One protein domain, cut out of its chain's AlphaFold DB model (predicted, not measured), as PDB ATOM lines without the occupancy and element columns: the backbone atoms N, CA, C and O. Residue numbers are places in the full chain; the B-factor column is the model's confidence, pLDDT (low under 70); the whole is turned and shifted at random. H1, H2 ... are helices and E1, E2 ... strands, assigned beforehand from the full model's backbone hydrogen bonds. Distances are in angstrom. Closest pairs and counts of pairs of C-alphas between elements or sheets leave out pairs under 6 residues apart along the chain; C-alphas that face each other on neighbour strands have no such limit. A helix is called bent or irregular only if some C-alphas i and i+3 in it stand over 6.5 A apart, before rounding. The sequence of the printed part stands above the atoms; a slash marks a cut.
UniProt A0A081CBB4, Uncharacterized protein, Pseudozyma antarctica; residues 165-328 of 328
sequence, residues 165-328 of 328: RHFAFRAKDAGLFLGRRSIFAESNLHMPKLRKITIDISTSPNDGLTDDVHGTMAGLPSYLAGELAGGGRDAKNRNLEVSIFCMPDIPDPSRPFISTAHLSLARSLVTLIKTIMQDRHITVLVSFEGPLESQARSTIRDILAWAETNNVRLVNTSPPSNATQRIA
ATOM      1  N   ARG A 165      73.753 -23.210  72.930       67.00
ATOM      2  CA  ARG A 165      72.703 -22.997  71.912       67.00
ATOM      3  C   ARG A 165      73.226 -22.389  70.611       67.00
ATOM      4  O   ARG A 165      72.557 -22.492  69.588       67.00
ATOM      5  N   HIS A 166      74.407 -21.778  70.645       74.12
ATOM      6  CA  HIS A 166      75.073 -21.170  69.494       74.12
ATOM      7  C   HIS A 166      76.559 -21.516  69.542       74.12
ATOM      8  O   HIS A 166      77.180 -21.373  70.598       74.12
ATOM      9  N   PHE A 167      77.108 -21.970  68.418       70.31
ATOM     10  CA  PHE A 167      78.542 -22.185  68.231       70.31
ATOM     11  C   PHE A 167      79.032 -21.357  67.038       70.31
ATOM     12  O   PHE A 167      78.351 -21.290  66.017       70.31
ATOM     13  N   ALA A 168      80.199 -20.725  67.169       73.75
ATOM     14  CA  ALA A 168      80.769 -19.862  66.140       73.75
ATOM     15  C   ALA A 168      82.262 -20.158  65.920       73.75
ATOM     16  O   ALA A 168      83.035 -20.330  66.878       73.75
ATOM     17  N   PHE A 169      82.663 -20.226  64.652       66.31
ATOM     18  CA  PHE A 169      84.034 -20.491  64.214       66.31
ATOM     19  C   PHE A 169      84.301 -19.839  62.851       66.31
ATOM     20  O   PHE A 169      83.367 -19.598  62.091       66.31
ATOM     21  N   ARG A 170      85.570 -19.561  62.534       69.56
ATOM     22  CA  ARG A 170      85.975 -19.153  61.182       69.56
ATOM     23  C   ARG A 170      86.158 -20.370  60.299       69.56
ATOM     24  O   ARG A 170      86.663 -21.377  60.785       69.56
ATOM     25  N   ALA A 171      85.850 -20.264  59.008       73.19
ATOM     26  CA  ALA A 171      86.037 -21.373  58.069       73.19
ATOM     27  C   ALA A 171      87.464 -21.958  58.129       73.19
ATOM     28  O   ALA A 171      87.625 -23.165  58.277       73.19
ATOM     29  N   LYS A 172      88.500 -21.109  58.150       68.31
ATOM     30  CA  LYS A 172      89.905 -21.547  58.275       68.31
ATOM     31  C   LYS A 172      90.297 -22.165  59.618       68.31
ATOM     32  O   LYS A 172      91.290 -22.876  59.686       68.31
ATOM     33  N   ASP A 173      89.502 -21.954  60.664       64.44
ATOM     34  CA  ASP A 173      89.727 -22.581  61.967       64.44
ATOM     35  C   ASP A 173      89.069 -23.979  62.041       64.44
ATOM     36  O   ASP A 173      89.241 -24.674  63.038       64.44
ATOM     37  N   ALA A 174      88.315 -24.425  61.021       67.06
ATOM     38  CA  ALA A 174      87.529 -25.668  61.066       67.06
ATOM     39  C   ALA A 174      88.366 -26.924  61.384       67.06
ATOM     40  O   ALA A 174      87.939 -27.764  62.178       67.06
ATOM     41  N   GLY A 175      89.579 -27.023  60.830       60.88
ATOM     42  CA  GLY A 175      90.497 -28.140  61.080       60.88
ATOM     43  C   GLY A 175      90.959 -28.258  62.534       60.88
ATOM     44  O   GLY A 175      91.262 -29.354  62.992       60.88
ATOM     45  N   LEU A 176      90.918 -27.166  63.307       58.75
ATOM     46  CA  LEU A 176      91.249 -27.178  64.737       58.75
ATOM     47  C   LEU A 176      90.231 -27.972  65.572       58.75
ATOM     48  O   LEU A 176      90.510 -28.339  66.712       58.75
ATOM     49  N   PHE A 177      89.048 -28.243  65.017       62.09
ATOM     50  CA  PHE A 177      87.966 -28.964  65.678       62.09
ATOM     51  C   PHE A 177      87.770 -30.390  65.121       62.09
ATOM     52  O   PHE A 177      86.921 -31.117  65.637       62.09
ATOM     53  N   LEU A 178      88.568 -30.838  64.137       61.91
ATOM     54  CA  LEU A 178      88.398 -32.126  63.442       61.91
ATOM     55  C   LEU A 178      89.673 -32.995  63.410       61.91
ATOM     56  O   LEU A 178      90.799 -32.510  63.461       61.91
ATOM     57  N   GLY A 179      89.490 -34.318  63.338       55.59
ATOM     58  CA  GLY A 179      90.582 -35.292  63.210       55.59
ATOM     59  C   GLY A 179      91.468 -35.478  64.456       55.59
ATOM     60  O   GLY A 179      91.170 -35.010  65.552       55.59
ATOM     61  N   ARG A 180      92.591 -36.195  64.290       50.06
ATOM     62  CA  ARG A 180      93.490 -36.612  65.394       50.06
ATOM     63  C   ARG A 180      94.249 -35.468  66.085       50.06
ATOM     64  O   ARG A 180      94.806 -35.686  67.153       50.06
ATOM     65  N   ARG A 181      94.296 -34.278  65.478       46.22
ATOM     66  CA  ARG A 181      94.867 -33.046  66.060       46.22
ATOM     67  C   ARG A 181      93.791 -32.043  66.495       46.22
ATOM     68  O   ARG A 181      94.117 -30.908  66.820       46.22
ATOM     69  N   SER A 182      92.522 -32.457  66.494       55.31
ATOM     70  CA  SER A 182      91.421 -31.659  67.022       55.31
ATOM     71  C   SER A 182      91.650 -31.318  68.489       55.31
ATOM     72  O   SER A 182      92.074 -32.165  69.279       55.31
ATOM     73  N   ILE A 183      91.207 -30.136  68.906       52.25
ATOM     74  CA  ILE A 183      91.030 -29.827  70.329       52.25
ATOM     75  C   ILE A 183      90.001 -30.758  71.006       52.25
ATOM     76  O   ILE A 183      89.958 -30.836  72.229       52.25
ATOM     77  N   PHE A 184      89.219 -31.519  70.237       55.22
ATOM     78  CA  PHE A 184      88.332 -32.597  70.689       55.22
ATOM     79  C   PHE A 184      88.872 -34.008  70.403       55.22
ATOM     80  O   PHE A 184      88.136 -34.981  70.536       55.22
ATOM     81  N   ALA A 185      90.150 -34.161  70.037       53.28
ATOM     82  CA  ALA A 185      90.780 -35.478  70.026       53.28
ATOM     83  C   ALA A 185      90.600 -36.144  71.406       53.28
ATOM     84  O   ALA A 185      90.712 -35.482  72.442       53.28
ATOM     85  N   GLU A 186      90.251 -37.434  71.400       49.28
ATOM     86  CA  GLU A 186      89.923 -38.231  72.597       49.28
ATOM     87  C   GLU A 186      88.704 -37.721  73.408       49.28
ATOM     88  O   GLU A 186      88.474 -38.175  74.525       49.28
ATOM     89  N   SER A 187      87.896 -36.793  72.873       52.84
ATOM     90  CA  SER A 187      86.754 -36.180  73.575       52.84
ATOM     91  C   SER A 187      85.484 -36.148  72.720       52.84
ATOM     92  O   SER A 187      85.455 -35.545  71.651       52.84
ATOM     93  N   ASN A 188      84.386 -36.718  73.221       56.94
ATOM     94  CA  ASN A 188      83.098 -36.659  72.526       56.94
ATOM     95  C   ASN A 188      82.540 -35.221  72.524       56.94
ATOM     96  O   ASN A 188      82.249 -34.647  73.577       56.94
ATOM     97  N   LEU A 189      82.369 -34.649  71.330       64.75
ATOM     98  CA  LEU A 189      81.749 -33.343  71.123       64.75
ATOM     99  C   LEU A 189      80.243 -33.511  70.882       64.75
ATOM    100  O   LEU A 189      79.818 -33.815  69.772       64.75
ATOM    101  N   HIS A 190      79.427 -33.301  71.913       69.12
ATOM    102  CA  HIS A 190      77.989 -33.538  71.855       69.12
ATOM    103  C   HIS A 190      77.204 -32.318  72.363       69.12
ATOM    104  O   HIS A 190      77.145 -32.061  73.562       69.12
ATOM    105  N   MET A 191      76.571 -31.551  71.464       75.25
ATOM    106  CA  MET A 191      75.845 -30.316  71.819       75.25
ATOM    107  C   MET A 191      74.308 -30.476  71.753       75.25
ATOM    108  O   MET A 191      73.654 -29.916  70.864       75.25
ATOM    109  N   PRO A 192      73.661 -31.165  72.718       71.00
ATOM    110  CA  PRO A 192      72.246 -31.539  72.650       71.00
ATOM    111  C   PRO A 192      71.270 -30.363  72.787       71.00
ATOM    112  O   PRO A 192      70.062 -30.581  72.817       71.00
ATOM    113  N   LYS A 193      71.733 -29.109  72.846       74.06
ATOM    114  CA  LYS A 193      70.868 -27.914  72.813       74.06
ATOM    115  C   LYS A 193      71.265 -26.881  71.749       74.06
ATOM    116  O   LYS A 193      70.690 -25.791  71.745       74.06
ATOM    117  N   LEU A 194      72.182 -27.226  70.836       77.06
ATOM    118  CA  LEU A 194      72.590 -26.368  69.722       77.06
ATOM    119  C   LEU A 194      71.385 -26.016  68.830       77.06
ATOM    120  O   LEU A 194      70.563 -26.878  68.525       77.06
ATOM    121  N   ARG A 195      71.274 -24.737  68.461       78.00
ATOM    122  CA  ARG A 195      70.202 -24.167  67.624       78.00
ATOM    123  C   ARG A 195      70.721 -23.274  66.502       78.00
ATOM    124  O   ARG A 195      70.059 -23.199  65.478       78.00
ATOM    125  N   LYS A 196      71.872 -22.619  66.686       80.06
ATOM    126  CA  LYS A 196      72.559 -21.836  65.649       80.06
ATOM    127  C   LYS A 196      74.017 -22.277  65.508       80.06
ATOM    128  O   LYS A 196      74.697 -22.496  66.513       80.06
ATOM    129  N   ILE A 197      74.516 -22.331  64.282       82.00
ATOM    130  CA  ILE A 197      75.943 -22.350  63.950       82.00
ATOM    131  C   ILE A 197      76.245 -21.074  63.162       82.00
ATOM    132  O   ILE A 197      75.464 -20.709  62.288       82.00
ATOM    133  N   THR A 198      77.357 -20.397  63.454       82.69
ATOM    134  CA  THR A 198      77.876 -19.306  62.614       82.69
ATOM    135  C   THR A 198      79.255 -19.665  62.073       82.69
ATOM    136  O   THR A 198      80.161 -19.985  62.846       82.69
ATOM    137  N   ILE A 199      79.401 -19.581  60.752       82.94
ATOM    138  CA  ILE A 199      80.646 -19.776  60.013       82.94
ATOM    139  C   ILE A 199      81.113 -18.399  59.535       82.94
ATOM    140  O   ILE A 199      80.516 -17.813  58.633       82.94
ATOM    141  N   ASP A 200      82.157 -17.873  60.169       81.06
ATOM    142  CA  ASP A 200      82.800 -16.612  59.799       81.06
ATOM    143  C   ASP A 200      83.729 -16.838  58.591       81.06
ATOM    144  O   ASP A 200      84.711 -17.586  58.663       81.06
ATOM    145  N   ILE A 201      83.394 -16.203  57.468       82.19
ATOM    146  CA  ILE A 201      84.177 -16.183  56.226       82.19
ATOM    147  C   ILE A 201      84.744 -14.786  55.932       82.19
ATOM    148  O   ILE A 201      85.095 -14.499  54.796       82.19
ATOM    149  N   SER A 202      84.822 -13.897  56.925       75.31
ATOM    150  CA  SER A 202      85.239 -12.495  56.732       75.31
ATOM    151  C   SER A 202      86.719 -12.323  56.377       75.31
ATOM    152  O   SER A 202      87.119 -11.260  55.912       75.31
ATOM    153  N   THR A 203      87.553 -13.344  56.603       69.00
ATOM    154  CA  THR A 203      88.957 -13.329  56.172       69.00
ATOM    155  C   THR A 203      89.092 -13.935  54.782       69.00
ATOM    156  O   THR A 203      88.545 -15.015  54.558       69.00
ATOM    157  N   SER A 204      89.883 -13.289  53.921       57.19
ATOM    158  CA  SER A 204      90.162 -13.698  52.538       57.19
ATOM    159  C   SER A 204      90.305 -15.226  52.383       57.19
ATOM    160  O   SER A 204      91.110 -15.839  53.091       57.19
ATOM    161  N   PRO A 205      89.564 -15.861  51.450       55.09
ATOM    162  CA  PRO A 205      89.645 -17.305  51.221       55.09
ATOM    163  C   PRO A 205      90.986 -17.751  50.617       55.09
ATOM    164  O   PRO A 205      91.246 -18.948  50.550       55.09
ATOM    165  N   ASN A 206      91.847 -16.807  50.218       51.03
ATOM    166  CA  ASN A 206      93.198 -17.082  49.734       51.03
ATOM    167  C   ASN A 206      94.233 -17.118  50.885       51.03
ATOM    168  O   ASN A 206      95.378 -17.511  50.667       51.03
ATOM    169  N   ASP A 207      93.862 -16.716  52.109       47.81
ATOM    170  CA  ASP A 207      94.793 -16.534  53.233       47.81
ATOM    171  C   ASP A 207      95.082 -17.853  53.975       47.81
ATOM    172  O   ASP A 207      94.720 -18.036  55.144       47.81
ATOM    173  N   GLY A 208      95.774 -18.770  53.298       45.88
ATOM    174  CA  GLY A 208      96.396 -19.942  53.926       45.88
ATOM    175  C   GLY A 208      95.465 -21.121  54.218       45.88
ATOM    176  O   GLY A 208      95.837 -22.000  54.992       45.88
ATOM    177  N   LEU A 209      94.284 -21.170  53.596       44.53
ATOM    178  CA  LEU A 209      93.575 -22.433  53.397       44.53
ATOM    179  C   LEU A 209      94.313 -23.227  52.306       44.53
ATOM    180  O   LEU A 209      94.216 -22.901  51.127       44.53
ATOM    181  N   THR A 210      95.078 -24.245  52.692       39.62
ATOM    182  CA  THR A 210      95.564 -25.269  51.752       39.62
ATOM    183  C   THR A 210      94.433 -26.225  51.377       39.62
ATOM    184  O   THR A 210      93.518 -26.419  52.178       39.62
ATOM    185  N   ASP A 211      94.518 -26.862  50.205       40.34
ATOM    186  CA  ASP A 211      93.587 -27.917  49.784       40.34
ATOM    187  C   ASP A 211      93.678 -29.134  50.717       40.34
ATOM    188  O   ASP A 211      94.498 -30.037  50.550       40.34
ATOM    189  N   ASP A 212      92.847 -29.110  51.755       43.81
ATOM    190  CA  ASP A 212      92.768 -30.144  52.778       43.81
ATOM    191  C   ASP A 212      92.014 -31.385  52.257       43.81
ATOM    192  O   ASP A 212      91.365 -31.348  51.210       43.81
ATOM    193  N   VAL A 213      92.051 -32.488  53.011       44.16
ATOM    194  CA  VAL A 213      91.666 -33.862  52.588       44.16
ATOM    195  C   VAL A 213      90.238 -34.012  52.005       44.16
ATOM    196  O   VAL A 213      89.911 -35.032  51.403       44.16
ATOM    197  N   HIS A 214      89.380 -32.997  52.129       48.34
ATOM    198  CA  HIS A 214      88.029 -32.947  51.551       48.34
ATOM    199  C   HIS A 214      87.925 -32.201  50.201       48.34
ATOM    200  O   HIS A 214      86.815 -31.947  49.732       48.34
ATOM    201  N   GLY A 215      89.050 -31.826  49.580       51.84
ATOM    202  CA  GLY A 215      89.138 -31.372  48.183       51.84
ATOM    203  C   GLY A 215      88.467 -30.034  47.846       51.84
ATOM    204  O   GLY A 215      88.392 -29.673  46.677       51.84
ATOM    205  N   THR A 216      87.948 -29.302  48.839       61.03
ATOM    206  CA  THR A 216      87.363 -27.964  48.664       61.03
ATOM    207  C   THR A 216      87.504 -27.116  49.930       61.03
ATOM    208  O   THR A 216      87.326 -27.610  51.046       61.03
ATOM    209  N   MET A 217      87.670 -25.801  49.748       67.56
ATOM    210  CA  MET A 217      87.647 -24.775  50.811       67.56
ATOM    211  C   MET A 217      86.417 -24.850  51.740       67.56
ATOM    212  O   MET A 217      86.459 -24.409  52.887       67.56
ATOM    213  N   ALA A 218      85.300 -25.382  51.236       77.81
ATOM    214  CA  ALA A 218      84.034 -25.489  51.956       77.81
ATOM    215  C   ALA A 218      83.820 -26.850  52.646       77.81
ATOM    216  O   ALA A 218      82.960 -26.941  53.524       77.81
ATOM    217  N   GLY A 219      84.588 -27.892  52.305       80.44
ATOM    218  CA  GLY A 219      84.401 -29.252  52.824       80.44
ATOM    219  C   GLY A 219      84.574 -29.348  54.339       80.44
ATOM    220  O   GLY A 219      83.646 -29.725  55.054       80.44
ATOM    221  N   LEU A 220      85.742 -28.941  54.842       76.88
ATOM    222  CA  LEU A 220      86.105 -29.052  56.258       76.88
ATOM    223  C   LEU A 220      85.189 -28.222  57.200       76.88
ATOM    224  O   LEU A 220      84.738 -28.772  58.209       76.88
ATOM    225  N   PRO A 221      84.805 -26.962  56.882       79.38
ATOM    226  CA  PRO A 221      83.794 -26.229  57.657       79.38
ATOM    227  C   PRO A 221      82.403 -26.878  57.640       79.38
ATOM    228  O   PRO A 221      81.716 -26.879  58.663       79.38
ATOM    229  N   SER A 222      81.985 -27.436  56.499       85.44
ATOM    230  CA  SER A 222      80.666 -28.069  56.355       85.44
ATOM    231  C   SER A 222      80.583 -29.383  57.131       85.44
ATOM    232  O   SER A 222      79.585 -29.638  57.806       85.44
ATOM    233  N   TYR A 223      81.656 -30.180  57.112       84.31
ATOM    234  CA  TYR A 223      81.765 -31.394  57.919       84.31
ATOM    235  C   TYR A 223      81.690 -31.073  59.419       84.31
ATOM    236  O   TYR A 223      80.895 -31.681  60.137       84.31
ATOM    237  N   LEU A 224      82.420 -30.051  59.890       82.38
ATOM    238  CA  LEU A 224      82.346 -29.605  61.287       82.38
ATOM    239  C   LEU A 224      80.930 -29.168  61.688       82.38
ATOM    240  O   LEU A 224      80.473 -29.502  62.783       82.38
ATOM    241  N   ALA A 225      80.219 -28.448  60.816       85.06
ATOM    242  CA  ALA A 225      78.827 -28.078  61.069       85.06
ATOM    243  C   ALA A 225      77.927 -29.321  61.224       85.06
ATOM    244  O   ALA A 225      77.100 -29.363  62.137       85.06
ATOM    245  N   GLY A 226      78.129 -30.351  60.395       82.69
ATOM    246  CA  GLY A 226      77.440 -31.639  60.502       82.69
ATOM    247  C   GLY A 226      77.717 -32.381  61.813       82.69
ATOM    248  O   GLY A 226      76.780 -32.879  62.442       82.69
ATOM    249  N   GLU A 227      78.974 -32.436  62.262       81.12
ATOM    250  CA  GLU A 227      79.356 -33.073  63.535       81.12
ATOM    251  C   GLU A 227      78.748 -32.350  64.742       81.12
ATOM    252  O   GLU A 227      78.112 -32.981  65.589       81.12
ATOM    253  N   LEU A 228      78.851 -31.015  64.774       79.50
ATOM    254  CA  LEU A 228      78.239 -30.164  65.802       79.50
ATOM    255  C   LEU A 228      76.718 -30.362  65.911       79.50
ATOM    256  O   LEU A 228      76.161 -30.260  67.007       79.50
ATOM    257  N   ALA A 229      76.047 -30.626  64.787       78.44
ATOM    258  CA  ALA A 229      74.602 -30.807  64.722       78.44
ATOM    259  C   ALA A 229      74.135 -32.243  65.027       78.44
ATOM    260  O   ALA A 229      73.064 -32.418  65.613       78.44
ATOM    261  N   GLY A 230      74.918 -33.254  64.629       66.19
ATOM    262  CA  GLY A 230      74.485 -34.655  64.540       66.19
ATOM    263  C   GLY A 230      75.238 -35.674  65.401       66.19
ATOM    264  O   GLY A 230      74.948 -36.860  65.287       66.19
ATOM    265  N   GLY A 231      76.182 -35.262  66.256       56.91
ATOM    266  CA  GLY A 231      77.009 -36.157  67.085       56.91
ATOM    267  C   GLY A 231      76.287 -36.914  68.217       56.91
ATOM    268  O   GLY A 231      76.760 -36.902  69.352       56.91
ATOM    269  N   GLY A 232      75.128 -37.536  67.976       51.84
ATOM    270  CA  GLY A 232      74.400 -38.349  68.961       51.84
ATOM    271  C   GLY A 232      73.091 -38.951  68.436       51.84
ATOM    272  O   GLY A 232      72.560 -38.519  67.417       51.84
ATOM    273  N   ARG A 233      72.547 -39.949  69.151       48.28
ATOM    274  CA  ARG A 233      71.370 -40.737  68.715       48.28
ATOM    275  C   ARG A 233      70.075 -39.912  68.567       48.28
ATOM    276  O   ARG A 233      69.210 -40.294  67.784       48.28
ATOM    277  N   ASP A 234      69.985 -38.763  69.236       54.09
ATOM    278  CA  ASP A 234      68.790 -37.902  69.298       54.09
ATOM    279  C   ASP A 234      68.759 -36.794  68.215       54.09
ATOM    280  O   ASP A 234      68.144 -35.740  68.397       54.09
ATOM    281  N   ALA A 235      69.476 -36.981  67.101       57.66
ATOM    282  CA  ALA A 235      69.629 -35.961  66.057       57.66
ATOM    283  C   ALA A 235      68.377 -35.745  65.176       57.66
ATOM    284  O   ALA A 235      68.230 -34.676  64.583       57.66
ATOM    285  N   LYS A 236      67.481 -36.740  65.089       57.97
ATOM    286  CA  LYS A 236      66.331 -36.736  64.166       57.97
ATOM    287  C   LYS A 236      65.359 -35.578  64.437       57.97
ATOM    288  O   LYS A 236      65.058 -35.267  65.586       57.97
ATOM    289  N   ASN A 237      64.811 -35.005  63.363       62.16
ATOM    290  CA  ASN A 237      63.761 -33.976  63.379       62.16
ATOM    291  C   ASN A 237      64.164 -32.673  64.103       62.16
ATOM    292  O   ASN A 237      63.337 -32.010  64.734       62.16
ATOM    293  N   ARG A 238      65.443 -32.287  64.018       75.25
ATOM    294  CA  ARG A 238      65.941 -31.008  64.545       75.25
ATOM    295  C   ARG A 238      65.824 -29.879  63.532       75.25
ATOM    296  O   ARG A 238      66.191 -30.054  62.379       75.25
ATOM    297  N   ASN A 239      65.439 -28.696  64.013       80.81
ATOM    298  CA  ASN A 239      65.597 -27.434  63.290       80.81
ATOM    299  C   ASN A 239      66.884 -26.733  63.758       80.81
ATOM    300  O   ASN A 239      67.048 -26.493  64.958       80.81
ATOM    301  N   LEU A 240      67.768 -26.385  62.821       86.38
ATOM    302  CA  LEU A 240      69.044 -25.710  63.068       86.38
ATOM    303  C   LEU A 240      69.188 -24.483  62.156       86.38
ATOM    304  O   LEU A 240      68.945 -24.570  60.958       86.38
ATOM    305  N   GLU A 241      69.624 -23.352  62.698       87.62
ATOM    306  CA  GLU A 241      70.061 -22.194  61.914       87.62
ATOM    307  C   GLU A 241      71.555 -22.321  61.576       87.62
ATOM    308  O   GLU A 241      72.379 -22.531  62.468       87.62
ATOM    309  N   VAL A 242      71.926 -22.151  60.309       89.25
ATOM    310  CA  VAL A 242      73.319 -22.002  59.873       89.25
ATOM    311  C   VAL A 242      73.495 -20.636  59.228       89.25
ATOM    312  O   VAL A 242      72.896 -20.327  58.205       89.25
ATOM    313  N   SER A 243      74.348 -19.835  59.843       88.81
ATOM    314  CA  SER A 243      74.648 -18.454  59.493       88.81
ATOM    315  C   SER A 243      76.036 -18.382  58.873       88.81
ATOM    316  O   SER A 243      77.019 -18.788  59.491       88.81
ATOM    317  N   ILE A 244      76.124 -17.893  57.640       89.62
ATOM    318  CA  ILE A 244      77.391 -17.576  56.982       89.62
ATOM    319  C   ILE A 244      77.618 -16.078  57.171       89.62
ATOM    320  O   ILE A 244      76.903 -15.263  56.593       89.62
ATOM    321  N   PHE A 245      78.588 -15.724  58.008       85.38
ATOM    322  CA  PHE A 245      78.905 -14.339  58.347       85.38
ATOM    323  C   PHE A 245      80.087 -13.851  57.508       85.38
ATOM    324  O   PHE A 245      81.140 -14.488  57.485       85.38
ATOM    325  N   CYS A 246      79.920 -12.729  56.814       85.62
ATOM    326  CA  CYS A 246      80.918 -12.148  55.925       85.62
ATOM    327  C   CYS A 246      80.946 -10.624  56.088       85.62
ATOM    328  O   CYS A 246      80.197  -9.899  55.433       85.62
ATOM    329  N   MET A 247      81.839 -10.130  56.946       81.06
ATOM    330  CA  MET A 247      82.128  -8.701  57.089       81.06
ATOM    331  C   MET A 247      83.647  -8.460  57.051       81.06
ATOM    332  O   MET A 247      84.257  -8.290  58.107       81.06
ATOM    333  N   PRO A 248      84.276  -8.498  55.856       73.62
ATOM    334  CA  PRO A 248      85.700  -8.203  55.700       73.62
ATOM    335  C   PRO A 248      86.050  -6.777  56.143       73.62
ATOM    336  O   PRO A 248      85.198  -5.889  56.116       73.62
ATOM    337  N   ASP A 249      87.310  -6.555  56.522       62.72
ATOM    338  CA  ASP A 249      87.819  -5.231  56.897       62.72
ATOM    339  C   ASP A 249      87.941  -4.290  55.673       62.72
ATOM    340  O   ASP A 249      88.140  -4.722  54.536       62.72
ATOM    341  N   ILE A 250      87.766  -2.983  55.902       58.22
ATOM    342  CA  ILE A 250      87.345  -1.963  54.911       58.22
ATOM    343  C   ILE A 250      88.180  -0.673  55.111       58.22
ATOM    344  O   ILE A 250      88.504  -0.385  56.266       58.22
ATOM    345  N   PRO A 251      88.494   0.157  54.078       48.59
ATOM    346  CA  PRO A 251      87.991   0.146  52.694       48.59
ATOM    347  C   PRO A 251      89.055   0.088  51.572       48.59
ATOM    348  O   PRO A 251      90.146   0.642  51.685       48.59
ATOM    349  N   ASP A 252      88.625  -0.378  50.397       48.31
ATOM    350  CA  ASP A 252      88.944   0.283  49.122       48.31
ATOM    351  C   ASP A 252      87.599   0.722  48.504       48.31
ATOM    352  O   ASP A 252      86.785  -0.146  48.183       48.31
ATOM    353  N   PRO A 253      87.309   2.032  48.357       51.91
ATOM    354  CA  PRO A 253      86.021   2.506  47.845       51.91
ATOM    355  C   PRO A 253      85.778   2.162  46.364       51.91
ATOM    356  O   PRO A 253      84.665   2.352  45.880       51.91
ATOM    357  N   SER A 254      86.783   1.652  45.644       51.53
ATOM    358  CA  SER A 254      86.642   1.151  44.271       51.53
ATOM    359  C   SER A 254      86.244  -0.332  44.182       51.53
ATOM    360  O   SER A 254      85.995  -0.827  43.080       51.53
ATOM    361  N   ARG A 255      86.168  -1.062  45.309       53.78
ATOM    362  CA  ARG A 255      85.955  -2.523  45.339       53.78
ATOM    363  C   ARG A 255      84.709  -2.925  46.142       53.78
ATOM    364  O   ARG A 255      84.393  -2.286  47.143       53.78
ATOM    365  N   PRO A 256      84.004  -4.010  45.758       58.19
ATOM    366  CA  PRO A 256      82.914  -4.553  46.566       58.19
ATOM    367  C   PRO A 256      83.462  -5.118  47.882       58.19
ATOM    368  O   PRO A 256      84.453  -5.851  47.871       58.19
ATOM    369  N   PHE A 257      82.807  -4.819  49.010       71.12
ATOM    370  CA  PHE A 257      83.278  -5.288  50.323       71.12
ATOM    371  C   PHE A 257      83.197  -6.824  50.423       71.12
ATOM    372  O   PHE A 257      84.010  -7.442  51.101       71.12
ATOM    373  N   ILE A 258      82.238  -7.450  49.726       80.62
ATOM    374  CA  ILE A 258      82.132  -8.909  49.598       80.62
ATOM    375  C   ILE A 258      82.622  -9.296  48.197       80.62
ATOM    376  O   ILE A 258      81.920  -9.124  47.200       80.62
ATOM    377  N   SER A 259      83.848  -9.818  48.108       81.19
ATOM    378  CA  SER A 259      84.424 -10.243  46.823       81.19
ATOM    379  C   SER A 259      83.774 -11.519  46.262       81.19
ATOM    380  O   SER A 259      83.186 -12.325  46.987       81.19
ATOM    381  N   THR A 260      83.946 -11.753  44.958       81.50
ATOM    382  CA  THR A 260      83.464 -12.956  44.251       81.50
ATOM    383  C   THR A 260      83.941 -14.268  44.882       81.50
ATOM    384  O   THR A 260      83.194 -15.246  44.890       81.50
ATOM    385  N   ALA A 261      85.142 -14.292  45.466       81.56
ATOM    386  CA  ALA A 261      85.680 -15.465  46.150       81.56
ATOM    387  C   ALA A 261      84.915 -15.788  47.449       81.56
ATOM    388  O   ALA A 261      84.615 -16.953  47.705       81.56
ATOM    389  N   HIS A 262      84.502 -14.771  48.219       84.88
ATOM    390  CA  HIS A 262      83.623 -14.959  49.381       84.88
ATOM    391  C   HIS A 262      82.247 -15.498  48.965       84.88
ATOM    392  O   HIS A 262      81.715 -16.388  49.622       84.88
ATOM    393  N   LEU A 263      81.693 -15.018  47.843       86.56
ATOM    394  CA  LEU A 263      80.429 -15.534  47.299       86.56
ATOM    395  C   LEU A 263      80.552 -16.980  46.801       86.56
ATOM    396  O   LEU A 263      79.630 -17.767  46.997       86.56
ATOM    397  N   SER A 264      81.685 -17.353  46.200       87.19
ATOM    398  CA  SER A 264      81.974 -18.736  45.797       87.19
ATOM    399  C   SER A 264      82.081 -19.677  47.005       87.19
ATOM    400  O   SER A 264      81.456 -20.741  47.029       87.19
ATOM    401  N   LEU A 265      82.791 -19.252  48.056       86.69
ATOM    402  CA  LEU A 265      82.870 -19.984  49.319       86.69
ATOM    403  C   LEU A 265      81.487 -20.111  49.981       86.69
ATOM    404  O   LEU A 265      81.098 -21.214  50.354       86.69
ATOM    405  N   ALA A 266      80.709 -19.027  50.062       89.12
ATOM    406  CA  ALA A 266      79.353 -19.048  50.615       89.12
ATOM    407  C   ALA A 266      78.429 -20.002  49.840       89.12
ATOM    408  O   ALA A 266      77.793 -20.858  50.450       89.12
ATOM    409  N   ARG A 267      78.411 -19.926  48.501       91.06
ATOM    410  CA  ARG A 267      77.681 -20.860  47.621       91.06
ATOM    411  C   ARG A 267      78.042 -22.316  47.926       91.06
ATOM    412  O   ARG A 267      77.152 -23.135  48.131       91.06
ATOM    413  N   SER A 268      79.336 -22.609  48.022       89.00
ATOM    414  CA  SER A 268      79.853 -23.960  48.275       89.00
ATOM    415  C   SER A 268      79.475 -24.484  49.669       89.00
ATOM    416  O   SER A 268      79.050 -25.631  49.800       89.00
ATOM    417  N   LEU A 269      79.562 -23.632  50.699       89.44
ATOM    418  CA  LEU A 269      79.134 -23.945  52.067       89.44
ATOM    419  C   LEU A 269      77.629 -24.234  52.140       89.44
ATOM    420  O   LEU A 269      77.239 -25.230  52.740       89.44
ATOM    421  N   VAL A 270      76.775 -23.412  51.517       92.31
ATOM    422  CA  VAL A 270      75.316 -23.637  51.536       92.31
ATOM    423  C   VAL A 270      74.948 -24.977  50.903       92.31
ATOM    424  O   VAL A 270      74.128 -25.699  51.470       92.31
ATOM    425  N   THR A 271      75.561 -25.333  49.771       91.44
ATOM    426  CA  THR A 271      75.322 -26.623  49.108       91.44
ATOM    427  C   THR A 271      75.736 -27.794  50.001       91.44
ATOM    428  O   THR A 271      74.897 -28.628  50.332       91.44
ATOM    429  N   LEU A 272      76.994 -27.829  50.457       91.00
ATOM    430  CA  LEU A 272      77.523 -28.948  51.245       91.00
ATOM    431  C   LEU A 272      76.815 -29.108  52.597       91.00
ATOM    432  O   LEU A 272      76.523 -30.228  53.010       91.00
ATOM    433  N   ILE A 273      76.503 -28.003  53.280       90.56
ATOM    434  CA  ILE A 273      75.807 -28.049  54.570       90.56
ATOM    435  C   ILE A 273      74.382 -28.567  54.399       90.56
ATOM    436  O   ILE A 273      73.945 -29.370  55.219       90.56
ATOM    437  N   LYS A 274      73.659 -28.179  53.339       90.25
ATOM    438  CA  LYS A 274      72.330 -28.745  53.067       90.25
ATOM    439  C   LYS A 274      72.388 -30.256  52.874       90.25
ATOM    440  O   LYS A 274      71.616 -30.947  53.529       90.25
ATOM    441  N   THR A 275      73.319 -30.758  52.059       89.88
ATOM    442  CA  THR A 275      73.511 -32.203  51.847       89.88
ATOM    443  C   THR A 275      73.786 -32.920  53.173       89.88
ATOM    444  O   THR A 275      73.002 -33.768  53.587       89.88
ATOM    445  N   ILE A 276      74.809 -32.487  53.918       88.25
ATOM    446  CA  ILE A 276      75.228 -33.121  55.182       88.25
ATOM    447  C   ILE A 276      74.125 -33.081  56.257       88.25
ATOM    448  O   ILE A 276      74.012 -34.007  57.064       88.25
ATOM    449  N   MET A 277      73.307 -32.025  56.302       87.25
ATOM    450  CA  MET A 277      72.183 -31.921  57.242       87.25
ATOM    451  C   MET A 277      70.994 -32.789  56.803       87.25
ATOM    452  O   MET A 277      70.383 -33.446  57.647       87.25
ATOM    453  N   GLN A 278      70.704 -32.858  55.499       86.62
ATOM    454  CA  GLN A 278      69.662 -33.716  54.928       86.62
ATOM    455  C   GLN A 278      69.962 -35.205  55.169       86.62
ATOM    456  O   GLN A 278      69.085 -35.922  55.657       86.62
ATOM    457  N   ASP A 279      71.206 -35.637  54.942       84.12
ATOM    458  CA  ASP A 279      71.686 -37.003  55.212       84.12
ATOM    459  C   ASP A 279      71.553 -37.390  56.699       84.12
ATOM    460  O   ASP A 279      71.395 -38.560  57.044       84.12
ATOM    461  N   ARG A 280      71.590 -36.396  57.599       80.19
ATOM    462  CA  ARG A 280      71.428 -36.561  59.057       80.19
ATOM    463  C   ARG A 280      69.985 -36.347  59.541       80.19
ATOM    464  O   ARG A 280      69.738 -36.406  60.746       80.19
ATOM    465  N   HIS A 281      69.030 -36.125  58.631       83.38
ATOM    466  CA  HIS A 281      67.627 -35.779  58.914       83.38
ATOM    467  C   HIS A 281      67.455 -34.540  59.821       83.38
ATOM    468  O   HIS A 281      66.613 -34.514  60.727       83.38
ATOM    469  N   ILE A 282      68.266 -33.508  59.568       84.88
ATOM    470  CA  ILE A 282      68.247 -32.209  60.250       84.88
ATOM    471  C   ILE A 282      67.731 -31.143  59.276       84.88
ATOM    472  O   ILE A 282      68.314 -30.897  58.221       84.88
ATOM    473  N   THR A 283      66.651 -30.465  59.652       86.38
ATOM    474  CA  THR A 283      66.100 -29.319  58.924       86.38
ATOM    475  C   THR A 283      66.992 -28.102  59.155       86.38
ATOM    476  O   THR A 283      67.061 -27.578  60.271       86.38
ATOM    477  N   VAL A 284      67.663 -27.619  58.108       89.44
ATOM    478  CA  VAL A 284      68.547 -26.449  58.192       89.44
ATOM    479  C   VAL A 284      67.909 -25.196  57.585       89.44
ATOM    480  O   VAL A 284      67.511 -25.177  56.422       89.44
ATOM    481  N   LEU A 285      67.841 -24.124  58.377       90.56
ATOM    482  CA  LEU A 285      67.556 -22.766  57.916       90.56
ATOM    483  C   LEU A 285      68.888 -22.055  57.685       90.56
ATOM    484  O   LEU A 285      69.705 -21.978  58.599       90.56
ATOM    485  N   VAL A 286      69.114 -21.533  56.482       91.88
ATOM    486  CA  VAL A 286      70.395 -20.916  56.115       91.88
ATOM    487  C   VAL A 286      70.254 -19.399  56.031       91.88
ATOM    488  O   VAL A 286      69.314 -18.900  55.411       91.88
ATOM    489  N   SER A 287      71.195 -18.662  56.616       90.69
ATOM    490  CA  SER A 287      71.306 -17.207  56.490       90.69
ATOM    491  C   SER A 287      72.686 -16.766  55.996       90.69
ATOM    492  O   SER A 287      73.687 -17.457  56.189       90.69
ATOM    493  N   PHE A 288      72.729 -15.604  55.346       90.81
ATOM    494  CA  PHE A 288      73.956 -14.924  54.934       90.81
ATOM    495  C   PHE A 288      73.943 -13.502  55.505       90.81
ATOM    496  O   PHE A 288      73.040 -12.717  55.203       90.81
ATOM    497  N   GLU A 289      74.912 -13.200  56.369       88.44
ATOM    498  CA  GLU A 289      74.983 -11.985  57.186       88.44
ATOM    499  C   GLU A 289      76.197 -11.140  56.758       88.44
ATOM    500  O   GLU A 289      77.322 -11.636  56.780       88.44
ATOM    501  N   GLY A 290      75.997  -9.878  56.359       85.38
ATOM    502  CA  GLY A 290      77.091  -9.010  55.898       85.38
ATOM    503  C   GLY A 290      76.644  -7.613  55.433       85.38
ATOM    504  O   GLY A 290      75.449  -7.317  55.465       85.38
ATOM    505  N   PRO A 291      77.567  -6.736  54.991       84.06
ATOM    506  CA  PRO A 291      77.268  -5.355  54.593       84.06
ATOM    507  C   PRO A 291      76.628  -5.283  53.194       84.06
ATOM    508  O   PRO A 291      77.245  -4.845  52.223       84.06
ATOM    509  N   LEU A 292      75.384  -5.754  53.077       84.44
ATOM    510  CA  LEU A 292      74.642  -5.895  51.819       84.44
ATOM    511  C   LEU A 292      74.297  -4.546  51.174       84.44
ATOM    512  O   LEU A 292      74.468  -4.380  49.969       84.44
ATOM    513  N   GLU A 293      73.880  -3.564  51.976       83.00
ATOM    514  CA  GLU A 293      73.569  -2.197  51.514       83.00
ATOM    515  C   GLU A 293      74.800  -1.443  50.980       83.00
ATOM    516  O   GLU A 293      74.657  -0.461  50.258       83.00
ATOM    517  N   SER A 294      76.012  -1.902  51.313       79.25
ATOM    518  CA  SER A 294      77.283  -1.312  50.862       79.25
ATOM    519  C   SER A 294      77.872  -1.990  49.615       79.25
ATOM    520  O   SER A 294      78.987  -1.660  49.216       79.25
ATOM    521  N   GLN A 295      77.173  -2.950  48.996       79.50
ATOM    522  CA  GLN A 295      77.654  -3.626  47.785       79.50
ATOM    523  C   GLN A 295      77.359  -2.838  46.501       79.50
ATOM    524  O   GLN A 295      76.377  -2.104  46.393       79.50
ATOM    525  N   ALA A 296      78.176  -3.067  45.469       80.50
ATOM    526  CA  ALA A 296      77.897  -2.583  44.120       80.50
ATOM    527  C   ALA A 296      76.596  -3.196  43.558       80.50
ATOM    528  O   ALA A 296      76.263  -4.349  43.845       80.50
ATOM    529  N   ARG A 297      75.875  -2.443  42.708       80.31
ATOM    530  CA  ARG A 297      74.555  -2.836  42.164       80.31
ATOM    531  C   ARG A 297      74.544  -4.186  41.431       80.31
ATOM    532  O   ARG A 297      73.539  -4.886  41.486       80.31
ATOM    533  N   SER A 298      75.638  -4.556  40.766       79.75
ATOM    534  CA  SER A 298      75.817  -5.885  40.164       79.75
ATOM    535  C   SER A 298      75.942  -6.965  41.243       79.75
ATOM    536  O   SER A 298      75.117  -7.871  41.308       79.75
ATOM    537  N   THR A 299      76.908  -6.807  42.151       81.12
ATOM    538  CA  THR A 299      77.187  -7.743  43.249       81.12
ATOM    539  C   THR A 299      75.953  -8.025  44.109       81.12
ATOM    540  O   THR A 299      75.675  -9.187  44.392       81.12
ATOM    541  N   ILE A 300      75.165  -7.007  44.483       85.88
ATOM    542  CA  ILE A 300      73.943  -7.233  45.275       85.88
ATOM    543  C   ILE A 300      72.852  -7.968  44.484       85.88
ATOM    544  O   ILE A 300      72.164  -8.807  45.059       85.88
ATOM    545  N   ARG A 301      72.724  -7.739  43.167       87.00
ATOM    546  CA  ARG A 301      71.782  -8.487  42.317       87.00
ATOM    547  C   ARG A 301      72.158  -9.970  42.244       87.00
ATOM    548  O   ARG A 301      71.287 -10.827  42.359       87.00
ATOM    549  N   ASP A 302      73.449 -10.264  42.123       86.69
ATOM    550  CA  ASP A 302      73.967 -11.636  42.047       86.69
ATOM    551  C   ASP A 302      73.927 -12.366  43.408       86.69
ATOM    552  O   ASP A 302      73.873 -13.601  43.450       86.69
ATOM    553  N   ILE A 303      73.928 -11.617  44.520       87.81
ATOM    554  CA  ILE A 303      73.638 -12.120  45.873       87.81
ATOM    555  C   ILE A 303      72.141 -12.418  46.027       87.81
ATOM    556  O   ILE A 303      71.796 -13.505  46.482       87.81
ATOM    557  N   LEU A 304      71.261 -11.490  45.629       90.44
ATOM    558  CA  LEU A 304      69.803 -11.636  45.716       90.44
ATOM    559  C   LEU A 304      69.309 -12.859  44.929       90.44
ATOM    560  O   LEU A 304      68.698 -13.749  45.515       90.44
ATOM    561  N   ALA A 305      69.657 -12.953  43.643       89.56
ATOM    562  CA  ALA A 305      69.246 -14.062  42.778       89.56
ATOM    563  C   ALA A 305      69.786 -15.423  43.259       89.56
ATOM    564  O   ALA A 305      69.085 -16.435  43.199       89.56
ATOM    565  N   TRP A 306      71.017 -15.461  43.784       92.25
ATOM    566  CA  TRP A 306      71.551 -16.663  44.431       92.25
ATOM    567  C   TRP A 306      70.746 -17.044  45.678       92.25
ATOM    568  O   TRP A 306      70.387 -18.214  45.830       92.25
ATOM    569  N   ALA A 307      70.483 -16.080  46.561       90.75
ATOM    570  CA  ALA A 307      69.840 -16.318  47.844       90.75
ATOM    571  C   ALA A 307      68.385 -16.775  47.686       90.75
ATOM    572  O   ALA A 307      67.984 -17.730  48.349       90.75
ATOM    573  N   GLU A 308      67.642 -16.172  46.757       90.50
ATOM    574  CA  GLU A 308      66.292 -16.585  46.357       90.50
ATOM    575  C   GLU A 308      66.291 -18.028  45.832       90.50
ATOM    576  O   GLU A 308      65.658 -18.899  46.428       90.50
ATOM    577  N   THR A 309      67.121 -18.320  44.820       89.81
ATOM    578  CA  THR A 309      67.292 -19.675  44.247       89.81
ATOM    579  C   THR A 309      67.638 -20.729  45.310       89.81
ATOM    580  O   THR A 309      67.334 -21.910  45.155       89.81
ATOM    581  N   ASN A 310      68.288 -20.322  46.406       87.44
ATOM    582  CA  ASN A 310      68.774 -21.218  47.451       87.44
ATOM    583  C   ASN A 310      67.988 -21.140  48.769       87.44
ATOM    584  O   ASN A 310      68.417 -21.782  49.730       87.44
ATOM    585  N   ASN A 311      66.866 -20.419  48.857       89.00
ATOM    586  CA  ASN A 311      66.137 -20.200  50.118       89.00
ATOM    587  C   ASN A 311      67.056 -19.732  51.277       89.00
ATOM    588  O   ASN A 311      66.928 -20.185  52.416       89.00
ATOM    589  N   VAL A 312      68.026 -18.859  50.982       91.94
ATOM    590  CA  VAL A 312      68.959 -18.287  51.964       91.94
ATOM    591  C   VAL A 312      68.408 -16.959  52.464       91.94
ATOM    592  O   VAL A 312      68.181 -16.031  51.690       91.94
ATOM    593  N   ARG A 313      68.245 -16.822  53.780       92.06
ATOM    594  CA  ARG A 313      67.845 -15.555  54.392       92.06
ATOM    595  C   ARG A 313      69.009 -14.564  54.374       92.06
ATOM    596  O   ARG A 313      69.958 -14.704  55.143       92.06
ATOM    597  N   LEU A 314      68.896 -13.520  53.564       88.56
ATOM    598  CA  LEU A 314      69.800 -12.374  53.636       88.56
ATOM    599  C   LEU A 314      69.572 -11.563  54.922       88.56
ATOM    600  O   LEU A 314      68.435 -11.346  55.348       88.56
ATOM    601  N   VAL A 315      70.666 -11.105  55.531       85.81
ATOM    602  CA  VAL A 315      70.674 -10.210  56.693       85.81
ATOM    603  C   VAL A 315      71.705  -9.112  56.442       85.81
ATOM    604  O   VAL A 315      72.898  -9.386  56.321       85.81
ATOM    605  N   ASN A 316      71.253  -7.860  56.379       82.56
ATOM    606  CA  ASN A 316      72.165  -6.724  56.307       82.56
ATOM    607  C   ASN A 316      72.790  -6.467  57.688       82.56
ATOM    608  O   ASN A 316      72.090  -6.368  58.695       82.56
ATOM    609  N   THR A 317      74.113  -6.365  57.729       72.75
ATOM    610  CA  THR A 317      74.908  -6.026  58.910       72.75
ATOM    611  C   THR A 317      75.726  -4.791  58.571       72.75
ATOM    612  O   THR A 317      76.642  -4.857  57.755       72.75
ATOM    613  N   SER A 318      75.378  -3.652  59.170       62.97
ATOM    614  CA  SER A 318      76.090  -2.396  58.934       62.97
ATOM    615  C   SER A 318      77.571  -2.534  59.324       62.97
ATOM    616  O   SER A 318      77.851  -3.051  60.410       62.97
ATOM    617  N   PRO A 319      78.519  -2.053  58.497       58.22
ATOM    618  CA  PRO A 319      79.926  -2.023  58.881       58.22
ATOM    619  C   PRO A 319      80.125  -1.121  60.115       58.22
ATOM    620  O   PRO A 319      79.318  -0.208  60.338       58.22
ATOM    621  N   PRO A 320      81.182  -1.330  60.925       49.56
ATOM    622  CA  PRO A 320      81.428  -0.522  62.116       49.56
ATOM    623  C   PRO A 320      81.508   0.968  61.765       49.56
ATOM    624  O   PRO A 320      82.324   1.381  60.941       49.56
ATOM    625  N   SER A 321      80.654   1.790  62.378       38.62
ATOM    626  CA  SER A 321      80.633   3.224  62.097       38.62
ATOM    627  C   SER A 321      81.946   3.879  62.538       38.62
ATOM    628  O   SER A 321      82.416   3.669  63.658       38.62
ATOM    629  N   ASN A 322      82.540   4.697  61.661       34.59
ATOM    630  CA  ASN A 322      83.828   5.366  61.880       34.59
ATOM    631  C   ASN A 322      83.740   6.506  62.918       34.59
ATOM    632  O   ASN A 322      83.970   7.678  62.624       34.59
ATOM    633  N   ALA A 323      83.460   6.155  64.173       29.47
ATOM    634  CA  ALA A 323      83.370   7.063  65.315       29.47
ATOM    635  C   ALA A 323      84.739   7.577  65.827       29.47
ATOM    636  O   ALA A 323      84.834   8.038  66.964       29.47
ATOM    637  N   THR A 324      85.795   7.521  64.999       31.30
ATOM    638  CA  THR A 324      87.147   7.988  65.363       31.30
ATOM    639  C   THR A 324      87.950   8.636  64.219       31.30
ATOM    640  O   THR A 324      89.176   8.668  64.280       31.30
ATOM    641  N   GLN A 325      87.307   9.217  63.196       31.23
ATOM    642  CA  GLN A 325      87.982  10.166  62.283       31.23
ATOM    643  C   GLN A 325      87.791  11.622  62.741       31.23
ATOM    644  O   GLN A 325      86.990  12.374  62.190       31.23
ATOM    645  N   ARG A 326      88.522  11.970  63.808       25.30
ATOM    646  CA  ARG A 326      88.795  13.301  64.400       25.30
ATOM    647  C   ARG A 326      89.608  13.008  65.675       25.30
ATOM    648  O   ARG A 326      89.155  12.201  66.478       25.30
ATOM    649  N   ILE A 327      90.790  13.560  65.938       27.09
ATOM    650  CA  ILE A 327      91.576  14.658  65.335       27.09
ATOM    651  C   ILE A 327      93.018  14.146  65.078       27.09
ATOM    652  O   ILE A 327      93.331  13.017  65.464       27.09
ATOM    653  N   ALA A 328      93.846  14.949  64.397       28.56
ATOM    654  CA  ALA A 328      95.295  14.750  64.250       28.56
ATOM    655  C   ALA A 328      96.043  14.633  65.598       28.56
ATOM    656  O   ALA A 328      95.542  15.192  66.602       28.56
TER     657      ALA A 328
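What this domain is: This is residues 165 to 328 of the 328 residues of an uncharacterized protein of Pseudozyma antarctica (UniProt A0A081CBB4). A twisted wall of five parallel strands has four helices, H1 to H4, over one face and leaves the other bare, while residues 321 to 328 stick out as a tail. The printed part has 164 residues; its order along the chain is E1 H1 E2 H2 E3 H3 E4 H4 E5, and the sheet's order is E1 E2 E3 E4 E5. The class is mixed, and the whole is compact, with a radius of gyration of the C-alphas of 16.9 A and spans of 56 by 35 by 30 A.

How they stand to each other: Begin at edge strand E1, residues 166 to 170, parallel to E2, residues 196 to 200; N 167 and O 196 are within hydrogen-bond range at 3.1 A. Between them H1, residues 171 to 177, is irregular, with C-alphas 172 and 175 7.2 A apart; 0 of its 3 O i to N i+4 pairs but 3 of 4 O i to N i+3 pairs are within range. H2, residues 219 to 230, touches H1 with residues 220 to 224 alone, closest at the C-alphas of Ala 174 and Pro 221, 5.1 A. E3, residues 238 to 245, is parallel to E2, with N 197 and O 241 2.8 A apart. H3, residues 260 to 279, touches H2 with residues 269 to 277 alone, closest at the C-alphas of Ser 222 and Ile 273, 5.2 A. E4, residues 282 to 290, is parallel to E3, with N 242 and O 285 2.8 A apart. H4, residues 297 to 309, is on the sheet, on the same face as H3. Edge strand E5, residues 312 to 316, is parallel to E4, with N 313 and O 286 2.8 A apart.

Where its parts are: Find C-alpha 166 at (75.073, -21.170, 69.494), where E1 begins. H3 runs 28.9 A and E4 25.2 A; E5 ends at (72.165, -6.724, 56.307).

The domain as a whole: The printed part has no cut; H1 to E2, E2 to H2 and E3 to H3 are long links. Look for pLDDT under 70 in 64 residues, among them 318 to 328.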